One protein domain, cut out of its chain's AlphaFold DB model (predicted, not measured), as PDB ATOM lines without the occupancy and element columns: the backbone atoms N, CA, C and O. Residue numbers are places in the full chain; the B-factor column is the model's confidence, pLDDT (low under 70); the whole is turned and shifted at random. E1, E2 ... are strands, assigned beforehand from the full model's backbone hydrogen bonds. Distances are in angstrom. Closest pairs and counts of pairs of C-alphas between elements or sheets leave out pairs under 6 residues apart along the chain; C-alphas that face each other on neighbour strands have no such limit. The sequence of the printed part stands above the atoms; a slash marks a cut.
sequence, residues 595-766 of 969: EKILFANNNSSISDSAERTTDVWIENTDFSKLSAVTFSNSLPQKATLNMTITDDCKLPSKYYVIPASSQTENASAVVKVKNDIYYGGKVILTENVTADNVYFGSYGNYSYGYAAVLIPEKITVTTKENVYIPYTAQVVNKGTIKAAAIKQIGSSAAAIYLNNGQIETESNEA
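What this domain is: This is residues 595 to 766 of the 969 residues of the protein "Flg_new_2 domain-containing protein" of Clostridium sp. AM46-21 (UniProt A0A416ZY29). The printed part is wound in stacked turns, a solenoid of short strands whose walls are mostly parallel sheets. Toward its first residues each turn has two walls, one of E1, E3 and E5 and one of E2, E4 and E6; beyond the bent strand E7 the turns have three walls, E8 E13 E16 E19, E9 E14 E17 and E12 E15 E18. The printed part has 172 residues, with 19 named strands, E1 to E19 in chain order, and no named helix: all strand. It is compact, with a radius of gyration of the C-alphas of 15.6 A and spans of 40 by 39 by 30 A.

How they stand to each other: E1, residues 595 to 597, E3, residues 628 to 632, and E5, residues 655 to 658, form a parallel sheet in that order; within hydrogen-bond range are N 597 and O 630, 2.9 A, and N 658 and O 631, 2.8 A. E2, residues 612 to 619, E4, residues 639 to 645, and E6, residues 668 to 673, are parallel neighbours in a twisted, branched sheet, with N 616 and O 642 at 2.8 A and N 643 and O 670 at 2.9 A. E6 forms a hairpin with E7, residues 676 to 684, N 671 and O 678 being 2.9 A apart. E7 bends by 109 degrees at residue 681. On the other side of E7 from E6 are two parallel neighbours, E9, residues 694 to 696, with N 695 and O 677 at 2.8 A, and E12, residues 707 to 711, with N 708 and O 681 at 2.7 A. E14, residues 722 to 726, is parallel to its neighbours E9 and E17, residues 741 to 745, with N 724 and O 694 at 2.8 A and N 743 and O 723 at 2.8 A. E15, residues 730 to 733, is parallel to its neighbours E12 and E18, residues 751 to 754, with N 730 and O 707 at 2.8 A and N 753 and O 731 at 2.8 A. E8, residues 689 to 691, E13, residues 716 to 719, E16, residues 736 to 738, and E19, residues 758 to 760, form a parallel sheet in that order, with N 718 and O 689 at 2.8 A, N 738 and O 717 at 2.8 A, and N 760 and O 737 at 2.8 A. It makes a sandwich, two sheets face to face, with the branched sheet, the facing parts 9.2 A centre to centre. E10, residues 698 to 700, and E11, residues 703 to 705, are a hairpin, with N 705 and O 698 at 2.8 A.

Where its parts are: E1 begins at C-alpha 595 (-0.258, -67.584, 21.133). From first to last C-alpha E2 measures 23.4 A, E4 19.7 A and E7 18.0 A. E19 ends at C-alpha 760 (8.446, -35.437, 38.306).

The domain as a whole: The two C-alphas farthest apart, those of Lys 625 and Asn 756, are 47.0 A apart. The printed part has no cut. The link E1 to E2, residues 598 to 611, is long. Residues 602 to 609 and 700 to 702 have pLDDT under 70; the mean of the printed part is 90.1.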
ATOM      1  N   GLU A 595       1.168 -67.772  21.433       92.31
ATOM      2  CA  GLU A 595      -0.258 -67.584  21.133       92.31
ATOM      3  C   GLU A 595      -0.656 -66.112  21.066       92.31
ATOM      4  O   GLU A 595      -0.093 -65.251  21.753       92.31
ATOM      5  N   LYS A 596      -1.671 -65.829  20.245       91.50
ATOM      6  CA  LYS A 596      -2.303 -64.514  20.134       91.50
ATOM      7  C   LYS A 596      -3.768 -64.626  20.535       91.50
ATOM      8  O   LYS A 596      -4.540 -65.299  19.861       91.50
ATOM      9  N   ILE A 597      -4.148 -63.908  21.586       93.19
ATOM     10  CA  ILE A 597      -5.513 -63.891  22.111       93.19
ATOM     11  C   ILE A 597      -6.121 -62.520  21.823       93.19
ATOM     12  O   ILE A 597      -5.535 -61.480  22.138       93.19
ATOM     13  N   LEU A 598      -7.295 -62.534  21.196       92.00
ATOM     14  CA  LEU A 598      -8.083 -61.352  20.870       92.00
ATOM     15  C   LEU A 598      -9.423 -61.435  21.599       92.00
ATOM     16  O   LEU A 598      -9.981 -62.525  21.711       92.00
ATOM     17  N   PHE A 599      -9.939 -60.285  22.025       93.12
ATOM     18  CA  PHE A 599     -11.280 -60.124  22.600       93.12
ATOM     19  C   PHE A 599     -12.110 -59.090  21.838       93.12
ATOM     20  O   PHE A 599     -13.328 -59.198  21.774       93.12
ATOM     21  N   ALA A 600     -11.438 -58.131  21.198       88.12
ATOM     22  CA  ALA A 600     -12.037 -57.180  20.275       88.12
ATOM     23  C   ALA A 600     -11.291 -57.201  18.929       88.12
ATOM     24  O   ALA A 600     -10.053 -57.219  18.892       88.12
ATOM     25  N   ASN A 601     -12.047 -57.213  17.826       80.00
ATOM     26  CA  ASN A 601     -11.511 -57.179  16.465       80.00
ATOM     27  C   ASN A 601     -12.164 -56.069  15.624       80.00
ATOM     28  O   ASN A 601     -13.362 -55.808  15.729       80.00
ATOM     29  N   ASN A 602     -11.370 -55.460  14.745       66.69
ATOM     30  CA  ASN A 602     -11.794 -54.449  13.791       66.69
ATOM     31  C   ASN A 602     -12.115 -55.157  12.473       66.69
ATOM     32  O   ASN A 602     -11.222 -55.395  11.658       66.69
ATOM     33  N   ASN A 603     -13.377 -55.550  12.286       64.62
ATOM     34  CA  ASN A 603     -13.845 -55.953  10.966       64.62
ATOM     35  C   ASN A 603     -14.315 -54.692  10.226       64.62
ATOM     36  O   ASN A 603     -15.257 -54.031  10.661       64.62
ATOM     37  N   SER A 604     -13.645 -54.350   9.122       52.59
ATOM     38  CA  SER A 604     -13.844 -53.105   8.358       52.59
ATOM     39  C   SER A 604     -15.254 -52.928   7.775       52.59
ATOM     40  O   SER A 604     -15.577 -51.862   7.258       52.59
ATOM     41  N   SER A 605     -16.101 -53.957   7.871       54.34
ATOM     42  CA  SER A 605     -17.519 -53.936   7.507       54.34
ATOM     43  C   SER A 605     -18.398 -53.138   8.475       54.34
ATOM     44  O   SER A 605     -19.547 -52.837   8.151       54.34
ATOM     45  N   ILE A 606     -17.889 -52.793   9.657       59.78
ATOM     46  CA  ILE A 606     -18.649 -52.107  10.697       59.78
ATOM     47  C   ILE A 606     -18.298 -50.612  10.683       59.78
ATOM     48  O   ILE A 606     -17.406 -50.160  11.397       59.78
ATOM     49  N   SER A 607     -19.023 -49.834   9.877       56.25
ATOM     50  CA  SER A 607     -18.911 -48.367   9.824       56.25
ATOM     51  C   SER A 607     -19.950 -47.644  10.693       56.25
ATOM     52  O   SER A 607     -20.235 -46.471  10.450       56.25
ATOM     53  N   ASP A 608     -20.598 -48.347  11.627       62.62
ATOM     54  CA  ASP A 608     -21.716 -47.778  12.383       62.62
ATOM     55  C   ASP A 608     -21.249 -46.848  13.514       62.62
ATOM     56  O   ASP A 608     -20.233 -47.055  14.174       62.62
ATOM     57  N   SER A 609     -22.054 -45.816  13.727       62.19
ATOM     58  CA  SER A 609     -21.923 -44.722  14.677       62.19
ATOM     59  C   SER A 609     -22.122 -45.101  16.150       62.19
ATOM     60  O   SER A 609     -21.948 -44.217  16.995       62.19
ATOM     61  N   ALA A 610     -22.486 -46.351  16.454       78.94
ATOM     62  CA  ALA A 610     -22.817 -46.816  17.797       78.94
ATOM     63  C   ALA A 610     -21.574 -47.035  18.679       78.94
ATOM     64  O   ALA A 610     -20.587 -47.645  18.256       78.94
ATOM     65  N   GLU A 611     -21.650 -46.546  19.916       86.69
ATOM     66  CA  GLU A 611     -20.683 -46.848  20.973       86.69
ATOM     67  C   GLU A 611     -20.863 -48.290  21.449       86.69
ATOM     68  O   GLU A 611     -21.988 -48.780  21.551       86.69
ATOM     69  N   ARG A 612     -19.751 -48.967  21.738       88.69
ATOM     70  CA  ARG A 612     -19.761 -50.354  22.215       88.69
ATOM     71  C   ARG A 612     -18.674 -50.585  23.247       88.69
ATOM     72  O   ARG A 612     -17.580 -50.027  23.125       88.69
ATOM     73  N   THR A 613     -18.950 -51.466  24.194       94.19
ATOM     74  CA  THR A 613     -18.013 -51.821  25.260       94.19
ATOM     75  C   THR A 613     -17.657 -53.299  25.191       94.19
ATOM     76  O   THR A 613     -18.501 -54.149  24.919       94.19
ATOM     77  N   THR A 614     -16.384 -53.609  25.410       96.62
ATOM     78  CA  THR A 614     -15.869 -54.962  25.614       96.62
ATOM     79  C   THR A 614     -15.206 -55.021  26.980       96.62
ATOM     80  O   THR A 614     -14.147 -54.426  27.172       96.62
ATOM     81  N   ASP A 615     -15.820 -55.740  27.908       98.25
ATOM     82  CA  ASP A 615     -15.296 -55.981  29.246       98.25
ATOM     83  C   ASP A 615     -14.698 -57.392  29.317       98.25
ATOM     84  O   ASP A 615     -15.289 -58.369  28.855       98.25
ATOM     85  N   VAL A 616     -13.486 -57.503  29.858       98.62
ATOM     86  CA  VAL A 616     -12.741 -58.762  29.955       98.62
ATOM     87  C   VAL A 616     -12.157 -58.909  31.353       98.62
ATOM     88  O   VAL A 616     -11.392 -58.060  31.814       98.62
ATOM     89  N   TRP A 617     -12.459 -60.027  31.999       98.31
ATOM     90  CA  TRP A 617     -11.921 -60.417  33.294       98.31
ATOM     91  C   TRP A 617     -11.284 -61.803  33.200       98.31
ATOM     92  O   TRP A 617     -11.976 -62.785  32.923       98.31
ATOM     93  N   ILE A 618      -9.971 -61.885  33.420       98.38
ATOM     94  CA  ILE A 618      -9.212 -63.141  33.421       98.38
ATOM     95  C   ILE A 618      -8.634 -63.364  34.814       98.38
ATOM     96  O   ILE A 618      -7.892 -62.519  35.313       98.38
ATOM     97  N   GLU A 619      -8.961 -64.512  35.404       97.44
ATOM     98  CA  GLU A 619      -8.618 -64.867  36.779       97.44
ATOM     99  C   GLU A 619      -8.059 -66.283  36.892       97.44
ATOM    100  O   GLU A 619      -8.515 -67.192  36.190       97.44
ATOM    101  N   ASN A 620      -7.060 -66.477  37.758       97.19
ATOM    102  CA  ASN A 620      -6.453 -67.774  38.077       97.19
ATOM    103  C   ASN A 620      -6.213 -68.684  36.852       97.19
ATOM    104  O   ASN A 620      -6.480 -69.886  36.883       97.19
ATOM    105  N   THR A 621      -5.801 -68.105  35.724       97.25
ATOM    106  CA  THR A 621      -5.640 -68.834  34.460       97.25
ATOM    107  C   THR A 621      -4.158 -69.057  34.175       97.25
ATOM    108  O   THR A 621      -3.334 -68.146  34.297       97.25
ATOM    109  N   ASP A 622      -3.806 -70.288  33.817       97.06
ATOM    110  CA  ASP A 622      -2.432 -70.728  33.602       97.06
ATOM    111  C   ASP A 622      -2.059 -70.678  32.113       97.06
ATOM    112  O   ASP A 622      -2.487 -71.503  31.306       97.06
ATOM    113  N   PHE A 623      -1.233 -69.694  31.762       96.62
ATOM    114  CA  PHE A 623      -0.617 -69.520  30.444       96.62
ATOM    115  C   PHE A 623       0.873 -69.901  30.451       96.62
ATOM    116  O   PHE A 623       1.571 -69.689  29.457       96.62
ATOM    117  N   SER A 624       1.401 -70.427  31.561       96.19
ATOM    118  CA  SER A 624       2.847 -70.543  31.797       96.19
ATOM    119  C   SER A 624       3.558 -71.530  30.871       96.19
ATOM    120  O   SER A 624       4.780 -71.465  30.727       96.19
ATOM    121  N   LYS A 625       2.809 -72.435  30.230       95.38
ATOM    122  CA  LYS A 625       3.333 -73.401  29.253       95.38
ATOM    123  C   LYS A 625       3.673 -72.774  27.902       95.38
ATOM    124  O   LYS A 625       4.538 -73.305  27.202       95.38
ATOM    125  N   LEU A 626       3.043 -71.651  27.558       95.81
ATOM    126  CA  LEU A 626       3.273 -70.958  26.295       95.81
ATOM    127  C   LEU A 626       4.707 -70.422  26.224       95.81
ATOM    128  O   LEU A 626       5.252 -69.922  27.207       95.81
ATOM    129  N   SER A 627       5.317 -70.437  25.039       94.44
ATOM    130  CA  SER A 627       6.612 -69.760  24.850       94.44
ATOM    131  C   SER A 627       6.475 -68.235  24.819       94.44
ATOM    132  O   SER A 627       7.418 -67.528  25.183       94.44
ATOM    133  N   ALA A 628       5.305 -67.733  24.410       94.00
ATOM    134  CA  ALA A 628       4.881 -66.353  24.609       94.00
ATOM    135  C   ALA A 628       3.353 -66.211  24.503       94.00
ATOM    136  O   ALA A 628       2.713 -66.974  23.783       94.00
ATOM    137  N   VAL A 629       2.771 -65.192  25.140       93.81
ATOM    138  CA  VAL A 629       1.359 -64.816  24.927       93.81
ATOM    139  C   VAL A 629       1.239 -63.355  24.512       93.81
ATOM    140  O   VAL A 629       1.881 -62.478  25.086       93.81
ATOM    141  N   THR A 630       0.432 -63.084  23.489       92.50
ATOM    142  CA  THR A 630       0.144 -61.728  23.013       92.50
ATOM    143  C   THR A 630      -1.345 -61.439  23.150       92.50
ATOM    144  O   THR A 630      -2.154 -61.997  22.408       92.50
ATOM    145  N   PHE A 631      -1.707 -60.519  24.040       92.75
ATOM    146  CA  PHE A 631      -3.059 -59.965  24.122       92.75
ATOM    147  C   PHE A 631      -3.159 -58.814  23.129       92.75
ATOM    148  O   PHE A 631      -2.661 -57.724  23.397       92.75
ATOM    149  N   SER A 632      -3.718 -59.063  21.946       89.50
ATOM    150  CA  SER A 632      -3.695 -58.093  20.847       89.50
ATOM    151  C   SER A 632      -5.092 -57.821  20.337       89.50
ATOM    152  O   SER A 632      -5.693 -58.652  19.665       89.50
ATOM    153  N   ASN A 633      -5.579 -56.622  20.631       89.62
ATOM    154  CA  ASN A 633      -6.914 -56.198  20.249       89.62
ATOM    155  C   ASN A 633      -6.853 -55.192  19.103       89.62
ATOM    156  O   ASN A 633      -5.930 -54.380  18.988       89.62
ATOM    157  N   SER A 634      -7.858 -55.271  18.244       86.00
ATOM    158  CA  SER A 634      -8.091 -54.321  17.166       86.00
ATOM    159  C   SER A 634      -9.479 -53.747  17.387       86.00
ATOM    160  O   SER A 634     -10.451 -54.493  17.414       86.00
ATOM    161  N   LEU A 635      -9.580 -52.445  17.624       86.25
ATOM    162  CA  LEU A 635     -10.838 -51.832  18.038       86.25
ATOM    163  C   LEU A 635     -11.545 -51.211  16.829       86.25
ATOM    164  O   LEU A 635     -10.884 -50.504  16.066       86.25
ATOM    165  N   PRO A 636     -12.855 -51.438  16.639       83.94
ATOM    166  CA  PRO A 636     -13.641 -50.673  15.680       83.94
ATOM    167  C   PRO A 636     -13.862 -49.234  16.178       83.94
ATOM    168  O   PRO A 636     -13.520 -48.886  17.311       83.94
ATOM    169  N   GLN A 637     -14.425 -48.377  15.322       84.00
ATOM    170  CA  GLN A 637     -14.722 -46.986  15.687       84.00
ATOM    171  C   GLN A 637     -15.621 -46.920  16.924       84.00
ATOM    172  O   GLN A 637     -16.547 -47.721  17.063       84.00
ATOM    173  N   LYS A 638     -15.334 -45.959  17.813       86.25
ATOM    174  CA  LYS A 638     -16.093 -45.711  19.055       86.25
ATOM    175  C   LYS A 638     -16.210 -46.915  20.007       86.25
ATOM    176  O   LYS A 638     -17.126 -46.968  20.825       86.25
ATOM    177  N   ALA A 639     -15.311 -47.892  19.901       90.00
ATOM    178  CA  ALA A 639     -15.274 -49.024  20.817       90.00
ATOM    179  C   ALA A 639     -14.415 -48.739  22.047       90.00
ATOM    180  O   ALA A 639     -13.331 -48.166  21.933       90.00
ATOM    181  N   THR A 640     -14.878 -49.207  23.199       93.56
ATOM    182  CA  THR A 640     -14.157 -49.163  24.471       93.56
ATOM    183  C   THR A 640     -13.810 -50.582  24.906       93.56
ATOM    184  O   THR A 640     -14.682 -51.444  24.944       93.56
ATOM    185  N   LEU A 641     -12.544 -50.833  25.238       95.69
ATOM    186  CA  LEU A 641     -12.076 -52.097  25.813       95.69
ATOM    187  C   LEU A 641     -11.608 -51.879  27.254       95.69
ATOM    188  O   LEU A 641     -10.654 -51.135  27.478       95.69
ATOM    189  N   ASN A 642     -12.197 -52.607  28.199       97.19
ATOM    190  CA  ASN A 642     -11.705 -52.716  29.569       97.19
ATOM    191  C   ASN A 642     -11.277 -54.159  29.820       97.19
ATOM    192  O   ASN A 642     -12.092 -55.075  29.774       97.19
ATOM    193  N   MET A 643      -9.997 -54.386  30.093       97.81
ATOM    194  CA  MET A 643      -9.472 -55.727  30.344       97.81
ATOM    195  C   MET A 643      -8.705 -55.760  31.654       97.81
ATOM    196  O   MET A 643      -7.884 -54.886  31.909       97.81
ATOM    197  N   THR A 644      -8.944 -56.786  32.465       97.94
ATOM    198  CA  THR A 644      -8.179 -57.062  33.683       97.94
ATOM    199  C   THR A 644      -7.689 -58.503  33.679       97.94
ATOM    200  O   THR A 644      -8.471 -59.430  33.478       97.94
ATOM    201  N   ILE A 645      -6.389 -58.673  33.910       97.62
ATOM    202  CA  ILE A 645      -5.717 -59.949  34.160       97.62
ATOM    203  C   ILE A 645      -5.157 -59.880  35.577       97.62
ATOM    204  O   ILE A 645      -4.267 -59.071  35.854       97.62
ATOM    205  N   THR A 646      -5.708 -60.688  36.473       96.00
ATOM    206  CA  THR A 646      -5.390 -60.661  37.906       96.00
ATOM    207  C   THR A 646      -4.024 -61.282  38.224       96.00
ATOM    208  O   THR A 646      -3.423 -61.990  37.412       96.00
ATOM    209  N   ASP A 647      -3.525 -61.018  39.434       93.00
ATOM    210  CA  ASP A 647      -2.184 -61.420  39.891       93.00
ATOM    211  C   ASP A 647      -1.964 -62.931  39.999       93.00
ATOM    212  O   ASP A 647      -0.830 -63.405  39.884       93.00
ATOM    213  N   ASP A 648      -3.034 -63.690  40.215       95.38
ATOM    214  CA  ASP A 648      -3.022 -65.149  40.322       95.38
ATOM    215  C   ASP A 648      -2.921 -65.858  38.958       95.38
ATOM    216  O   ASP A 648      -2.644 -67.057  38.902       95.38
ATOM    217  N   CYS A 649      -3.061 -65.129  37.844       97.00
ATOM    218  CA  CYS A 649      -2.787 -65.665  36.516       97.00
ATOM    219  C   CYS A 649      -1.287 -65.952  36.331       97.00
ATOM    220  O   CYS A 649      -0.416 -65.099  36.552       97.00
ATOM    221  N   LYS A 650      -0.960 -67.145  35.822       96.69
ATOM    222  CA  LYS A 650       0.430 -67.538  35.547       96.69
ATOM    223  C   LYS A 650       0.791 -67.225  34.102       96.69
ATOM    224  O   LYS A 650       0.500 -67.998  33.196       96.69
ATOM    225  N   LEU A 651       1.440 -66.089  33.883       95.75
ATOM    226  CA  LEU A 651       1.931 -65.687  32.564       95.75
ATOM    227  C   LEU A 651       3.279 -66.358  32.231       95.75
ATOM    228  O   LEU A 651       4.075 -66.608  33.142       95.75
ATOM    229  N   PRO A 652       3.570 -66.631  30.946       94.81
ATOM    230  CA  PRO A 652       4.884 -67.103  30.521       94.81
ATOM    231  C   PRO A 652       5.955 -66.014  30.691       94.81
ATOM    232  O   PRO A 652       5.651 -64.835  30.875       94.81
ATOM    233  N   SER A 653       7.232 -66.394  30.574       91.06
ATOM    234  CA  SER A 653       8.363 -65.459  30.720       91.06
ATOM    235  C   SER A 653       8.355 -64.312  29.704       91.06
ATOM    236  O   SER A 653       8.936 -63.259  29.957       91.06
ATOM    237  N   LYS A 654       7.693 -64.505  28.557       92.12
ATOM    238  CA  LYS A 654       7.478 -63.485  27.530       92.12
ATOM    239  C   LYS A 654       5.986 -63.279  27.321       92.12
ATOM    240  O   LYS A 654       5.305 -64.165  26.815       92.12
ATOM    241  N   TYR A 655       5.482 -62.095  27.635       92.81
ATOM    242  CA  TYR A 655       4.131 -61.704  27.254       92.81
ATOM    243  C   TYR A 655       4.122 -60.288  26.686       92.81
ATOM    244  O   TYR A 655       5.003 -59.479  26.975       92.81
ATOM    245  N   TYR A 656       3.134 -60.012  25.842       92.06
ATOM    246  CA  TYR A 656       2.970 -58.732  25.170       92.06
ATOM    247  C   TYR A 656       1.517 -58.282  25.269       92.06
ATOM    248  O   TYR A 656       0.594 -59.071  25.059       92.06
ATOM    249  N   VAL A 657       1.318 -56.996  25.543       92.75
ATOM    250  CA  VAL A 657      -0.006 -56.375  25.608       92.75
ATOM    251  C   VAL A 657      -0.088 -55.330  24.508       92.75
ATOM    252  O   VAL A 657       0.717 -54.404  24.455       92.75
ATOM    253  N   ILE A 658      -1.046 -55.480  23.602       91.06
ATOM    254  CA  ILE A 658      -1.358 -54.534  22.529       91.06
ATOM    255  C   ILE A 658      -2.832 -54.149  22.704       91.06
ATOM    256  O   ILE A 658      -3.708 -54.817  22.143       91.06
ATOM    257  N   PRO A 659      -3.122 -53.098  23.501       90.62
ATOM    258  CA  PRO A 659      -4.496 -52.687  23.800       90.62
ATOM    259  C   PRO A 659      -5.274 -52.269  22.547       90.62
ATOM    260  O   PRO A 659      -6.458 -52.562  22.433       90.62
ATOM    261  N   ALA A 660      -4.597 -51.613  21.601       89.12
ATOM    262  CA  ALA A 660      -5.146 -51.224  20.308       89.12
ATOM    263  C   ALA A 660      -4.043 -51.238  19.237       89.12
ATOM    264  O   ALA A 660      -3.064 -50.497  19.331       89.12
ATOM    265  N   SER A 661      -4.195 -52.080  18.215       83.00
ATOM    266  CA  SER A 661      -3.202 -52.266  17.142       83.00
ATOM    267  C   SER A 661      -3.210 -51.184  16.054       83.00
ATOM    268  O   SER A 661      -2.303 -51.149  15.226       83.00
ATOM    269  N   SER A 662      -4.226 -50.321  16.009       76.50
ATOM    270  CA  SER A 662      -4.371 -49.289  14.978       76.50
ATOM    271  C   SER A 662      -5.025 -48.022  15.524       76.50
ATOM    272  O   SER A 662      -5.762 -48.054  16.512       76.50
ATOM    273  N   GLN A 663      -4.754 -46.897  14.863       77.56
ATOM    274  CA  GLN A 663      -5.414 -45.628  15.136       77.56
ATOM    275  C   GLN A 663      -6.824 -45.664  14.541       77.56
ATOM    276  O   GLN A 663      -7.015 -45.415  13.352       77.56
ATOM    277  N   THR A 664      -7.806 -45.990  15.375       80.19
ATOM    278  CA  THR A 664      -9.218 -45.980  14.988       80.19
ATOM    279  C   THR A 664      -9.934 -44.829  15.686       80.19
ATOM    280  O   THR A 664      -9.669 -44.529  16.851       80.19
ATOM    281  N   GLU A 665     -10.811 -44.141  14.956       80.94
ATOM    282  CA  GLU A 665     -11.470 -42.931  15.439       80.94
ATOM    283  C   GLU A 665     -12.295 -43.201  16.709       80.94
ATOM    284  O   GLU A 665     -13.155 -44.084  16.737       80.94
ATOM    285  N   ASN A 666     -12.020 -42.419  17.760       83.88
ATOM    286  CA  ASN A 666     -12.700 -42.457  19.061       83.88
ATOM    287  C   ASN A 666     -12.750 -43.842  19.741       83.88
ATOM    288  O   ASN A 666     -13.565 -44.047  20.634       83.88
ATOM    289  N   ALA A 667     -11.893 -44.787  19.349       89.69
ATOM    290  CA  ALA A 667     -11.740 -46.057  20.050       89.69
ATOM    291  C   ALA A 667     -10.804 -45.890  21.255       89.69
ATOM    292  O   ALA A 667      -9.813 -45.172  21.138       89.69
ATOM    293  N   SER A 668     -11.067 -46.557  22.376       92.88
ATOM    294  CA  SER A 668     -10.261 -46.470  23.599       92.88
ATOM    295  C   SER A 668     -10.054 -47.844  24.242       92.88
ATOM    296  O   SER A 668     -10.902 -48.728  24.135       92.88
ATOM    297  N   ALA A 669      -8.912 -48.051  24.894       95.19
ATOM    298  CA  ALA A 669      -8.625 -49.271  25.638       95.19
ATOM    299  C   ALA A 669      -7.849 -48.994  26.920       95.19
ATOM    300  O   ALA A 669      -6.881 -48.227  26.917       95.19
ATOM    301  N   VAL A 670      -8.225 -49.714  27.975       95.94
ATOM    302  CA  VAL A 670      -7.477 -49.847  29.224       95.94
ATOM    303  C   VAL A 670      -7.308 -51.335  29.518       95.94
ATOM    304  O   VAL A 670      -8.285 -52.061  29.697       95.94
ATOM    305  N   VAL A 671      -6.061 -51.796  29.571       96.62
ATOM    306  CA  VAL A 671      -5.715 -53.172  29.940       96.62
ATOM    307  C   VAL A 671      -4.890 -53.133  31.218       96.62
ATOM    308  O   VAL A 671      -3.843 -52.496  31.258       96.62
ATOM    309  N   LYS A 672      -5.355 -53.811  32.261       96.38
ATOM    310  CA  LYS A 672      -4.652 -53.988  33.530       96.38
ATOM    311  C   LYS A 672      -4.087 -55.399  33.564       96.38
ATOM    312  O   LYS A 672      -4.840 -56.362  33.415       96.38
ATOM    313  N   VAL A 673      -2.776 -55.524  33.722       95.19
ATOM    314  CA  VAL A 673      -2.109 -56.819  33.878       95.19
ATOM    315  C   VAL A 673      -1.327 -56.757  35.165       95.19
ATOM    316  O   VAL A 673      -0.340 -56.029  35.248       95.19
ATOM    317  N   LYS A 674      -1.770 -57.512  36.168       87.50
ATOM    318  CA  LYS A 674      -1.223 -57.398  37.518       87.50
ATOM    319  C   LYS A 674      -1.335 -55.947  38.017       87.50
ATOM    320  O   LYS A 674      -2.404 -55.347  37.920       87.50
ATOM    321  N   ASN A 675      -0.228 -55.352  38.455       91.19
ATOM    322  CA  ASN A 675      -0.149 -53.948  38.857       91.19
ATOM    323  C   ASN A 675       0.207 -52.977  37.715       91.19
ATOM    324  O   ASN A 675       0.345 -51.782  37.978       91.19
ATOM    325  N   ASP A 676       0.378 -53.451  36.479       95.06
ATOM    326  CA  ASP A 676       0.707 -52.614  35.324       95.06
ATOM    327  C   ASP A 676      -0.558 -52.199  34.557       95.06
ATOM    328  O   ASP A 676      -1.533 -52.952  34.462       95.06
ATOM    329  N   ILE A 677      -0.540 -51.000  33.964       96.62
ATOM    330  CA  ILE A 677      -1.667 -50.456  33.189       96.62
ATOM    331  C   ILE A 677      -1.210 -50.067  31.785       96.62
ATOM    332  O   ILE A 677      -0.243 -49.328  31.613       96.62
ATOM    333  N   TYR A 678      -1.960 -50.499  30.776       95.44
ATOM    334  CA  TYR A 678      -1.719 -50.213  29.368       95.44
ATOM    335  C   TYR A 678      -2.901 -49.455  28.768       95.44
ATOM    336  O   TYR A 678      -4.036 -49.933  28.789       95.44
ATOM    337  N   TYR A 679      -2.620 -48.300  28.177       95.12
ATOM    338  CA  TYR A 679      -3.587 -47.481  27.457       95.12
ATOM    339  C   TYR A 679      -3.419 -47.648  25.946       95.12
ATOM    340  O   TYR A 679      -2.297 -47.728  25.445       95.12
ATOM    341  N   GLY A 680      -4.524 -47.671  25.205       92.88
ATOM    342  CA  GLY A 680      -4.517 -47.674  23.741       92.88
ATOM    343  C   GLY A 680      -5.699 -46.919  23.150       92.88
ATOM    344  O   GLY A 680      -6.693 -46.669  23.826       92.88
ATOM    345  N   GLY A 681      -5.588 -46.543  21.877       91.69
ATOM    346  CA  GLY A 681      -6.580 -45.682  21.233       91.69
ATOM    347  C   GLY A 681      -6.579 -44.267  21.826       91.69
ATOM    348  O   GLY A 681      -5.552 -43.800  22.305       91.69
ATOM    349  N   LYS A 682      -7.708 -43.565  21.771       92.12
ATOM    350  CA  LYS A 682      -7.904 -42.211  22.293       92.12
ATOM    351  C   LYS A 682      -8.454 -42.270  23.720       92.12
ATOM    352  O   LYS A 682      -9.621 -42.586  23.917       92.12
ATOM    353  N   VAL A 683      -7.626 -41.937  24.704       94.19
ATOM    354  CA  VAL A 683      -7.947 -42.006  26.134       94.19
ATOM    355  C   VAL A 683      -7.871 -40.616  26.759       94.19
ATOM    356  O   VAL A 683      -6.891 -39.894  26.582       94.19
ATOM    357  N   ILE A 684      -8.894 -40.248  27.527       95.00
ATOM    358  CA  ILE A 684      -8.889 -39.060  28.384       95.00
ATOM    359  C   ILE A 684      -8.971 -39.556  29.823       95.00
ATOM    360  O   ILE A 684      -9.955 -40.195  30.192       95.00
ATOM    361  N   LEU A 685      -7.938 -39.293  30.625       96.31
ATOM    362  CA  LEU A 685      -7.932 -39.725  32.022       96.31
ATOM    363  C   LEU A 685      -8.920 -38.889  32.836       96.31
ATOM    364  O   LEU A 685      -8.879 -37.662  32.800       96.31
ATOM    365  N   THR A 686      -9.795 -39.554  33.580       95.38
ATOM    366  CA  THR A 686     -10.819 -38.908  34.417       95.38
ATOM    367  C   THR A 686     -10.480 -38.939  35.904       95.38
ATOM    368  O   THR A 686     -11.065 -38.186  36.679       95.38
ATOM    369  N   GLU A 687      -9.520 -39.772  36.305       95.94
ATOM    370  CA  GLU A 687      -9.109 -39.980  37.692       95.94
ATOM    371  C   GLU A 687      -7.591 -40.171  37.816       95.94
ATOM    372  O   GLU A 687      -6.891 -40.408  36.828       95.94
ATOM    373  N   ASN A 688      -7.079 -40.040  39.044       97.31
ATOM    374  CA  ASN A 688      -5.671 -40.293  39.342       97.31
ATOM    375  C   ASN A 688      -5.325 -41.766  39.099       97.31
ATOM    376  O   ASN A 688      -6.070 -42.660  39.489       97.31
ATOM    377  N   VAL A 689      -4.155 -42.014  38.513       97.06
ATOM    378  CA  VAL A 689      -3.686 -43.357  38.156       97.06
ATOM    379  C   VAL A 689      -2.544 -43.752  39.083       97.06
ATOM    380  O   VAL A 689      -1.624 -42.966  39.303       97.06
ATOM    381  N   THR A 690      -2.586 -44.967  39.629       96.44
ATOM    382  CA  THR A 690      -1.485 -45.563  40.401       96.44
ATOM    383  C   THR A 690      -1.221 -46.981  39.910       96.44
ATOM    384  O   THR A 690      -2.157 -47.773  39.825       96.44
ATOM    385  N   ALA A 691       0.032 -47.284  39.570       97.06
ATOM    386  CA  ALA A 691       0.462 -48.571  39.016       97.06
ATOM    387  C   ALA A 691       1.949 -48.836  39.311       97.06
ATOM    388  O   ALA A 691       2.672 -47.925  39.730       97.06
ATOM    389  N   ASP A 692       2.427 -50.056  39.066       96.25
ATOM    390  CA  ASP A 692       3.869 -50.335  39.057       96.25
ATOM    391  C   ASP A 692       4.489 -49.698  37.805       96.25
ATOM    392  O   ASP A 692       5.332 -48.804  37.929       96.25
ATOM    393  N   ASN A 693       3.967 -50.029  36.619       96.25
ATOM    394  CA  ASN A 693       4.281 -49.357  35.358       96.25
ATOM    395  C   ASN A 693       3.018 -48.876  34.620       96.25
ATOM    396  O   ASN A 693       1.953 -49.494  34.680       96.25
ATOM    397  N   VAL A 694       3.148 -47.781  33.863       96.88
ATOM    398  CA  VAL A 694       2.106 -47.293  32.939       96.88
ATOM    399  C   VAL A 694       2.646 -47.260  31.518       96.88
ATOM    400  O   VAL A 694       3.717 -46.718  31.258       96.88
ATOM    401  N   TYR A 695       1.874 -47.789  30.579       94.94
ATOM    402  CA  TYR A 695       2.211 -47.835  29.164       94.94
ATOM    403  C   TYR A 695       1.215 -46.984  28.372       94.94
ATOM    404  O   TYR A 695       0.023 -47.294  28.314       94.94
ATOM    405  N   PHE A 696       1.685 -45.903  27.748       93.56
ATOM    406  CA  PHE A 696       0.875 -45.081  26.845       93.56
ATOM    407  C   PHE A 696       1.030 -45.588  25.414       93.56
ATOM    408  O   PHE A 696       1.776 -45.028  24.622       93.56
ATOM    409  N   GLY A 697       0.342 -46.677  25.084       86.94
ATOM    410  CA  GLY A 697       0.596 -47.484  23.890       86.94
ATOM    411  C   GLY A 697       1.489 -48.671  24.230       86.94
ATOM    412  O   GLY A 697       1.751 -48.951  25.396       86.94
ATOM    413  N   SER A 698       1.954 -49.411  23.230       82.81
ATOM    414  CA  SER A 698       2.848 -50.540  23.500       82.81
ATOM    415  C   SER A 698       3.758 -50.881  22.331       82.81
ATOM    416  O   SER A 698       3.566 -50.425  21.204       82.81
ATOM    417  N   TYR A 699       4.770 -51.697  22.609       72.25
ATOM    418  CA  TYR A 699       5.616 -52.316  21.603       72.25
ATOM    419  C   TYR A 699       5.916 -53.747  22.033       72.25
ATOM    420  O   TYR A 699       6.462 -53.984  23.112       72.25
ATOM    421  N   GLY A 700       5.534 -54.708  21.200       68.94
ATOM    422  CA  GLY A 700       5.697 -56.125  21.495       68.94
ATOM    423  C   GLY A 700       5.639 -56.953  20.223       68.94
ATOM    424  O   GLY A 700       4.802 -56.703  19.360       68.94
ATOM    425  N   ASN A 701       6.555 -57.916  20.092       66.69
ATOM    426  CA  ASN A 701       6.662 -58.800  18.926       66.69
ATOM    427  C   ASN A 701       6.637 -58.050  17.571       66.69
ATOM    428  O   ASN A 701       5.835 -58.351  16.687       66.69
ATOM    429  N   TYR A 702       7.480 -57.018  17.435       64.19
ATOM    430  CA  TYR A 702       7.591 -56.160  16.241       64.19
ATOM    431  C   TYR A 702       6.316 -55.390  15.845       64.19
ATOM    432  O   TYR A 702       6.263 -54.818  14.759       64.19
ATOM    433  N   SER A 703       5.306 -55.335  16.717       71.50
ATOM    434  CA  SER A 703       4.064 -54.587  16.500       71.50
ATOM    435  C   SER A 703       3.955 -53.417  17.475       71.50
ATOM    436  O   SER A 703       4.326 -53.538  18.645       71.50
ATOM    437  N   TYR A 704       3.436 -52.288  16.990       73.38
ATOM    438  CA  TYR A 704       3.206 -51.083  17.788       73.38
ATOM    439  C   TYR A 704       1.722 -50.953  18.137       73.38
ATOM    440  O   TYR A 704       0.860 -51.082  17.268       73.38
ATOM    441  N   GLY A 705       1.435 -50.683  19.407       81.50
ATOM    442  CA  GLY A 705       0.132 -50.226  19.870       81.50
ATOM    443  C   GLY A 705       0.053 -48.702  19.796       81.50
ATOM    444  O   GLY A 705       0.956 -48.007  20.269       81.50
ATOM    445  N   TYR A 706      -1.015 -48.178  19.200       85.81
ATOM    446  CA  TYR A 706      -1.257 -46.735  19.138       85.81
ATOM    447  C   TYR A 706      -1.965 -46.251  20.405       85.81
ATOM    448  O   TYR A 706      -2.906 -46.897  20.871       85.81
ATOM    449  N   ALA A 707      -1.566 -45.085  20.918       91.44
ATOM    450  CA  ALA A 707      -2.285 -44.402  21.987       91.44
ATOM    451  C   ALA A 707      -2.212 -42.880  21.828       91.44
ATOM    452  O   ALA A 707      -1.138 -42.314  21.681       91.44
ATOM    453  N   ALA A 708      -3.351 -42.208  21.918       92.31
ATOM    454  CA  ALA A 708      -3.456 -40.783  22.163       92.31
ATOM    455  C   ALA A 708      -4.021 -40.615  23.573       92.31
ATOM    456  O   ALA A 708      -5.166 -40.987  23.815       92.31
ATOM    457  N   VAL A 709      -3.234 -40.079  24.502       95.12
ATOM    458  CA  VAL A 709      -3.612 -39.961  25.914       95.12
ATOM    459  C   VAL A 709      -3.597 -38.501  26.341       95.12
ATOM    460  O   VAL A 709      -2.577 -37.828  26.210       95.12
ATOM    461  N   LEU A 710      -4.721 -38.016  26.864       96.06
ATOM    462  CA  LEU A 710      -4.824 -36.714  27.519       96.06
ATOM    463  C   LEU A 710      -4.826 -36.925  29.031       96.06
ATOM    464  O   LEU A 710      -5.690 -37.629  29.555       96.06
ATOM    465  N   ILE A 711      -3.889 -36.272  29.713       97.81
ATOM    466  CA  ILE A 711      -3.844 -36.144  31.170       97.81
ATOM    467  C   ILE A 711      -4.358 -34.737  31.502       97.81
ATOM    468  O   ILE A 711      -3.619 -33.772  31.284       97.81
ATOM    469  N   PRO A 712      -5.616 -34.576  31.953       96.88
ATOM    470  CA  PRO A 712      -6.169 -33.261  32.259       96.88
ATOM    471  C   PRO A 712      -5.489 -32.589  33.451       96.88
ATOM    472  O   PRO A 712      -4.806 -33.226  34.253       96.88
ATOM    473  N   GLU A 713      -5.745 -31.289  33.600       94.19
ATOM    474  CA  GLU A 713      -5.369 -30.548  34.802       94.19
ATOM    475  C   GLU A 713      -5.885 -31.266  36.060       94.19
ATOM    476  O   GLU A 713      -7.005 -31.780  36.079       94.19
ATOM    477  N   LYS A 714      -5.077 -31.268  37.128       93.06
ATOM    478  CA  LYS A 714      -5.347 -31.920  38.430       93.06
ATOM    479  C   LYS A 714      -5.309 -33.453  38.442       93.06
ATOM    480  O   LYS A 714      -5.375 -34.019  39.531       93.06
ATOM    481  N   ILE A 715      -5.163 -34.120  37.297       98.06
ATOM    482  CA  ILE A 715      -4.949 -35.571  37.258       98.06
ATOM    483  C   ILE A 715      -3.464 -35.883  37.432       98.06
ATOM    484  O   ILE A 715      -2.608 -35.288  36.778       98.06
ATOM    485  N   THR A 716      -3.163 -36.831  38.317       97.88
ATOM    486  CA  THR A 716      -1.808 -37.332  38.566       97.88
ATOM    487  C   THR A 716      -1.687 -38.790  38.136       97.88
ATOM    488  O   THR A 716      -2.457 -39.640  38.581       97.88
ATOM    489  N   VAL A 717      -0.682 -39.090  37.315       98.00
ATOM    490  CA  VAL A 717      -0.235 -40.454  37.011       98.00
ATOM    491  C   VAL A 717       0.973 -40.752  37.884       98.00
ATOM    492  O   VAL A 717       2.004 -40.111  37.721       98.00
ATOM    493  N   THR A 718       0.844 -41.696  38.814       97.50
ATOM    494  CA  THR A 718       1.916 -42.110  39.729       97.50
ATOM    495  C   THR A 718       2.333 -43.545  39.425       97.50
ATOM    496  O   THR A 718       1.513 -44.458  39.521       97.50
ATOM    497  N   THR A 719       3.601 -43.764  39.085       97.25
ATOM    498  CA  THR A 719       4.161 -45.106  38.869       97.25
ATOM    499  C   THR A 719       5.233 -45.413  39.902       97.25
ATOM    500  O   THR A 719       6.066 -44.552  40.188       97.25
ATOM    501  N   LYS A 720       5.256 -46.638  40.444       95.00
ATOM    502  CA  LYS A 720       6.362 -47.070  41.323       95.00
ATOM    503  C   LYS A 720       7.668 -47.218  40.551       95.00
ATOM    504  O   LYS A 720       8.732 -46.930  41.084       95.00
ATOM    505  N   GLU A 721       7.566 -47.664  39.304       95.62
ATOM    506  CA  GLU A 721       8.691 -47.858  38.405       95.62
ATOM    507  C   GLU A 721       8.616 -46.848  37.254       95.62
ATOM    508  O   GLU A 721       9.001 -45.693  37.430       95.62
ATOM    509  N   ASN A 722       8.129 -47.242  36.074       96.44
ATOM    510  CA  ASN A 722       8.324 -46.454  34.860       96.44
ATOM    511  C   ASN A 722       7.019 -46.093  34.148       96.44
ATOM    512  O   ASN A 722       6.022 -46.820  34.186       96.44
ATOM    513  N   VAL A 723       7.088 -45.005  33.384       96.06
ATOM    514  CA  VAL A 723       6.156 -44.723  32.291       96.06
ATOM    515  C   VAL A 723       6.836 -45.082  30.977       96.06
ATOM    516  O   VAL A 723       7.949 -44.637  30.709       96.06
ATOM    517  N   TYR A 724       6.165 -45.862  30.138       94.12
ATOM    518  CA  TYR A 724       6.679 -46.290  28.844       94.12
ATOM    519  C   TYR A 724       5.893 -45.667  27.692       94.12
ATOM    520  O   TYR A 724       4.659 -45.714  27.669       94.12
ATOM    521  N   ILE A 725       6.612 -45.109  26.713       92.69
ATOM    522  CA  ILE A 725       6.022 -44.371  25.589       92.69
ATOM    523  C   ILE A 725       6.677 -44.809  24.264       92.69
ATOM    524  O   ILE A 725       7.882 -44.626  24.085       92.69
ATOM    525  N   PRO A 726       5.929 -45.399  23.315       89.62
ATOM    526  CA  PRO A 726       6.406 -45.646  21.960       89.62
ATOM    527  C   PRO A 726       6.300 -44.387  21.083       89.62
ATOM    528  O   PRO A 726       5.517 -43.481  21.361       89.62
ATOM    529  N   TYR A 727       7.026 -44.350  19.961       85.81
ATOM    530  CA  TYR A 727       6.977 -43.217  19.018       85.81
ATOM    531  C   TYR A 727       5.588 -42.968  18.403       85.81
ATOM    532  O   TYR A 727       5.293 -41.869  17.945       85.81
ATOM    533  N   THR A 728       4.739 -43.997  18.368       85.75
ATOM    534  CA  THR A 728       3.366 -43.924  17.857       85.75
ATOM    535  C   THR A 728       2.410 -43.222  18.817       85.75
ATOM    536  O   THR A 728       1.266 -42.971  18.438       85.75
ATOM    537  N   ALA A 729       2.829 -42.938  20.052       89.38
ATOM    538  CA  ALA A 729       1.962 -42.358  21.062       89.38
ATOM    539  C   ALA A 729       1.903 -40.824  20.996       89.38
ATOM    540  O   ALA A 729       2.902 -40.148  20.759       89.38
ATOM    541  N   GLN A 730       0.721 -40.271  21.269       90.56
ATOM    542  CA  GLN A 730       0.484 -38.843  21.468       90.56
ATOM    543  C   GLN A 730       0.078 -38.597  22.920       90.56
ATOM    544  O   GLN A 730      -1.089 -38.759  23.269       90.56
ATOM    545  N   VAL A 731       1.024 -38.209  23.777       94.62
ATOM    546  CA  VAL A 731       0.745 -37.943  25.198       94.62
ATOM    547  C   VAL A 731       0.633 -36.439  25.426       94.62
ATOM    548  O   VAL A 731       1.642 -35.739  25.413       94.62
ATOM    549  N   VAL A 732      -0.584 -35.933  25.630       96.00
ATOM    550  CA  VAL A 732      -0.847 -34.535  26.000       96.00
ATOM    551  C   VAL A 732      -0.939 -34.437  27.518       96.00
ATOM    552  O   VAL A 732      -1.891 -34.936  28.119       96.00
ATOM    553  N   ASN A 733       0.040 -33.787  28.144       96.69
ATOM    554  CA  ASN A 733       0.104 -33.655  29.598       96.69
ATOM    555  C   ASN A 733      -0.253 -32.233  30.054       96.69
ATOM    556  O   ASN A 733       0.531 -31.303  29.849       96.69
ATOM    557  N   LYS A 734      -1.415 -32.090  30.702       95.81
ATOM    558  CA  LYS A 734      -1.861 -30.886  31.432       95.81
ATOM    559  C   LYS A 734      -1.885 -31.090  32.953       95.81
ATOM    560  O   LYS A 734      -2.093 -30.138  33.698       95.81
ATOM    561  N   GLY A 735      -1.698 -32.327  33.411       96.75
ATOM    562  CA  GLY A 735      -1.693 -32.727  34.816       96.75
ATOM    563  C   GLY A 735      -0.280 -32.966  35.340       96.75
ATOM    564  O   GLY A 735       0.636 -32.200  35.054       96.75
ATOM    565  N   THR A 736      -0.089 -34.036  36.111       97.56
ATOM    566  CA  THR A 736       1.216 -34.402  36.683       97.56
ATOM    567  C   THR A 736       1.566 -35.854  36.371       97.56
ATOM    568  O   THR A 736       0.763 -36.755  36.602       97.56
ATOM    569  N   ILE A 737       2.784 -36.100  35.888       97.94
ATOM    570  CA  ILE A 737       3.366 -37.445  35.787       97.94
ATOM    571  C   ILE A 737       4.434 -37.571  36.875       97.94
ATOM    572  O   ILE A 737       5.371 -36.781  36.882       97.94
ATOM    573  N   LYS A 738       4.293 -38.554  37.768       97.44
ATOM    574  CA  LYS A 738       5.269 -38.929  38.802       97.44
ATOM    575  C   LYS A 738       5.752 -40.350  38.531       97.44
ATOM    576  O   LYS A 738       4.970 -41.290  38.656       97.44
ATOM    577  N   ALA A 739       7.011 -40.509  38.145       96.56
ATOM    578  CA  ALA A 739       7.593 -41.804  37.789       96.56
ATOM    579  C   ALA A 739       9.063 -41.873  38.213       96.56
ATOM    580  O   ALA A 739       9.699 -40.834  38.339       96.56
ATOM    581  N   ALA A 740       9.634 -43.068  38.390       94.25
ATOM    582  CA  ALA A 740      11.083 -43.181  38.570       94.25
ATOM    583  C   ALA A 740      11.814 -42.837  37.261       94.25
ATOM    584  O   ALA A 740      12.773 -42.068  37.259       94.25
ATOM    585  N   ALA A 741      11.323 -43.359  36.130       95.75
ATOM    586  CA  ALA A 741      11.810 -42.989  34.804       95.75
ATOM    587  C   ALA A 741      10.700 -42.980  33.743       95.75
ATOM    588  O   ALA A 741       9.755 -43.772  33.788       95.75
ATOM    589  N   ILE A 742      10.859 -42.121  32.734       95.38
ATOM    590  CA  ILE A 742      10.096 -42.168  31.483       95.38
ATOM    591  C   ILE A 742      10.985 -42.798  30.414       95.38
ATOM    592  O   ILE A 742      12.029 -42.242  30.071       95.38
ATOM    593  N   LYS A 743      10.561 -43.947  29.886       93.25
ATOM    594  CA  LYS A 743      11.320 -44.761  28.932       93.25
ATOM    595  C   LYS A 743      10.678 -44.766  27.554       93.25
ATOM    596  O   LYS A 743       9.461 -44.928  27.414       93.25
ATOM    597  N   GLN A 744      11.509 -44.661  26.528       88.75
ATOM    598  CA  GLN A 744      11.081 -44.841  25.149       88.75
ATOM    599  C   GLN A 744      11.002 -46.333  24.813       88.75
ATOM    600  O   GLN A 744      11.897 -47.107  25.152       88.75
ATOM    601  N   ILE A 745       9.962 -46.744  24.083       83.94
ATOM    602  CA  ILE A 745       9.886 -48.100  23.521       83.94
ATOM    603  C   ILE A 745      10.058 -48.076  21.998       83.94
ATOM    604  O   ILE A 745       9.287 -47.440  21.277       83.94
ATOM    605  N   GLY A 746      11.051 -48.817  21.497       77.31
ATOM    606  CA  GLY A 746      11.383 -48.903  20.071       77.31
ATOM    607  C   GLY A 746      12.491 -47.937  19.631       77.31
ATOM    608  O   GLY A 746      13.074 -47.212  20.435       77.31
ATOM    609  N   SER A 747      12.811 -47.950  18.335       72.81
ATOM    610  CA  SER A 747      13.982 -47.254  17.769       72.81
ATOM    611  C   SER A 747      13.757 -45.784  17.399       72.81
ATOM    612  O   SER A 747      14.712 -45.099  17.043       72.81
ATOM    613  N   SER A 748      12.515 -45.297  17.442       79.56
ATOM    614  CA  SER A 748      12.143 -43.937  17.025       79.56
ATOM    615  C   SER A 748      11.751 -43.072  18.220       79.56
ATOM    616  O   SER A 748      11.153 -43.575  19.168       79.56
ATOM    617  N   ALA A 749      12.067 -41.776  18.153       79.69
ATOM    618  CA  ALA A 749      11.879 -40.838  19.257       79.69
ATOM    619  C   ALA A 749      10.403 -40.691  19.668       79.69
ATOM    620  O   ALA A 749       9.563 -40.324  18.845       79.69
ATOM    621  N   ALA A 750      10.099 -40.937  20.945       87.62
ATOM    622  CA  ALA A 750       8.795 -40.628  21.535       87.62
ATOM    623  C   ALA A 750       8.701 -39.148  21.938       87.62
ATOM    624  O   ALA A 750       9.724 -38.499  22.179       87.62
ATOM    625  N   ALA A 751       7.479 -38.613  22.029       89.31
ATOM    626  CA  ALA A 751       7.253 -37.229  22.434       89.31
ATOM    627  C   ALA A 751       6.116 -37.070  23.453       89.31
ATOM    628  O   ALA A 751       5.081 -37.731  23.358       89.31
ATOM    629  N   ILE A 752       6.299 -36.137  24.391       94.62
ATOM    630  CA  ILE A 752       5.266 -35.652  25.312       94.62
ATOM    631  C   ILE A 752       4.949 -34.199  24.956       94.62
ATOM    632  O   ILE A 752       5.836 -33.345  24.900       94.62
ATOM    633  N   TYR A 753       3.669 -33.919  24.742       95.44
ATOM    634  CA  TYR A 753       3.124 -32.596  24.460       95.44
ATOM    635  C   TYR A 753       2.733 -31.941  25.791       95.44
ATOM    636  O   TYR A 753       1.634 -32.152  26.311       95.44
ATOM    637  N   LEU A 754       3.668 -31.199  26.385       94.75
ATOM    638  CA  LEU A 754       3.544 -30.649  27.733       94.75
ATOM    639  C   LEU A 754       2.856 -29.282  27.687       94.75
ATOM    640  O   LEU A 754       3.439 -28.304  27.231       94.75
ATOM    641  N   ASN A 755       1.610 -29.207  28.152       92.00
ATOM    642  CA  ASN A 755       0.797 -27.988  28.148       92.00
ATOM    643  C   ASN A 755       0.398 -27.640  29.586       92.00
ATOM    644  O   ASN A 755      -0.617 -28.121  30.077       92.00
ATOM    645  N   ASN A 756       1.227 -26.843  30.267       86.31
ATOM    646  CA  ASN A 756       1.090 -26.470  31.686       86.31
ATOM    647  C   ASN A 756       1.164 -27.632  32.702       86.31
ATOM    648  O   ASN A 756       1.044 -27.399  33.904       86.31
ATOM    649  N   GLY A 757       1.398 -28.865  32.246       91.81
ATOM    650  CA  GLY A 757       1.599 -30.017  33.119       91.81
ATOM    651  C   GLY A 757       2.960 -30.031  33.822       91.81
ATOM    652  O   GLY A 757       3.852 -29.239  33.524       91.81
ATOM    653  N   GLN A 758       3.122 -30.977  34.743       94.25
ATOM    654  CA  GLN A 758       4.351 -31.238  35.491       94.25
ATOM    655  C   GLN A 758       4.859 -32.657  35.209       94.25
ATOM    656  O   GLN A 758       4.067 -33.591  35.035       94.25
ATOM    657  N   ILE A 759       6.180 -32.814  35.177       95.56
ATOM    658  CA  ILE A 759       6.860 -34.108  35.078       95.56
ATOM    659  C   ILE A 759       7.852 -34.193  36.239       95.56
ATOM    660  O   ILE A 759       8.814 -33.434  36.300       95.56
ATOM    661  N   GLU A 760       7.603 -35.122  37.155       95.69
ATOM    662  CA  GLU A 760       8.446 -35.437  38.306       95.69
ATOM    663  C   GLU A 760       9.078 -36.817  38.064       95.69
ATOM    664  O   GLU A 760       8.428 -37.848  38.246       95.69
ATOM    665  N   THR A 761      10.322 -36.838  37.581       93.94
ATOM    666  CA  THR A 761      11.053 -38.072  37.250       93.94
ATOM    667  C   THR A 761      12.554 -37.915  37.455       93.94
ATOM    668  O   THR A 761      13.076 -36.806  37.334       93.94
ATOM    669  N   GLU A 762      13.258 -39.014  37.735       90.75
ATOM    670  CA  GLU A 762      14.727 -39.019  37.823       90.75
ATOM    671  C   GLU A 762      15.377 -39.037  36.432       90.75
ATOM    672  O   GLU A 762      16.466 -38.498  36.240       90.75
ATOM    673  N   SER A 763      14.702 -39.640  35.447       93.12
ATOM    674  CA  SER A 763      15.167 -39.730  34.059       93.12
ATOM    675  C   SER A 763      14.010 -39.639  33.060       93.12
ATOM    676  O   SER A 763      12.909 -40.136  33.320       93.12
ATOM    677  N   ASN A 764      14.249 -39.008  31.908       91.50
ATOM    678  CA  ASN A 764      13.282 -38.891  30.819       91.50
ATOM    679  C   ASN A 764      13.949 -39.086  29.452       91.50
ATOM    680  O   ASN A 764      14.771 -38.275  29.032       91.50
ATOM    681  N   GLU A 765      13.546 -40.137  28.744       92.25
ATOM    682  CA  GLU A 765      13.992 -40.439  27.381       92.25
ATOM    683  C   GLU A 765      13.071 -39.842  26.300       92.25
ATOM    684  O   GLU A 765      13.457 -39.765  25.134       92.25
ATOM    685  N   ALA A 766      11.855 -39.409  26.654       90.44
ATOM    686  CA  ALA A 766      10.906 -38.833  25.706       90.44
ATOM    687  C   ALA A 766      11.208 -37.350  25.436       90.44
ATOM    688  O   ALA A 766      11.433 -36.555  26.353       90.44
TER     689      ALA A 766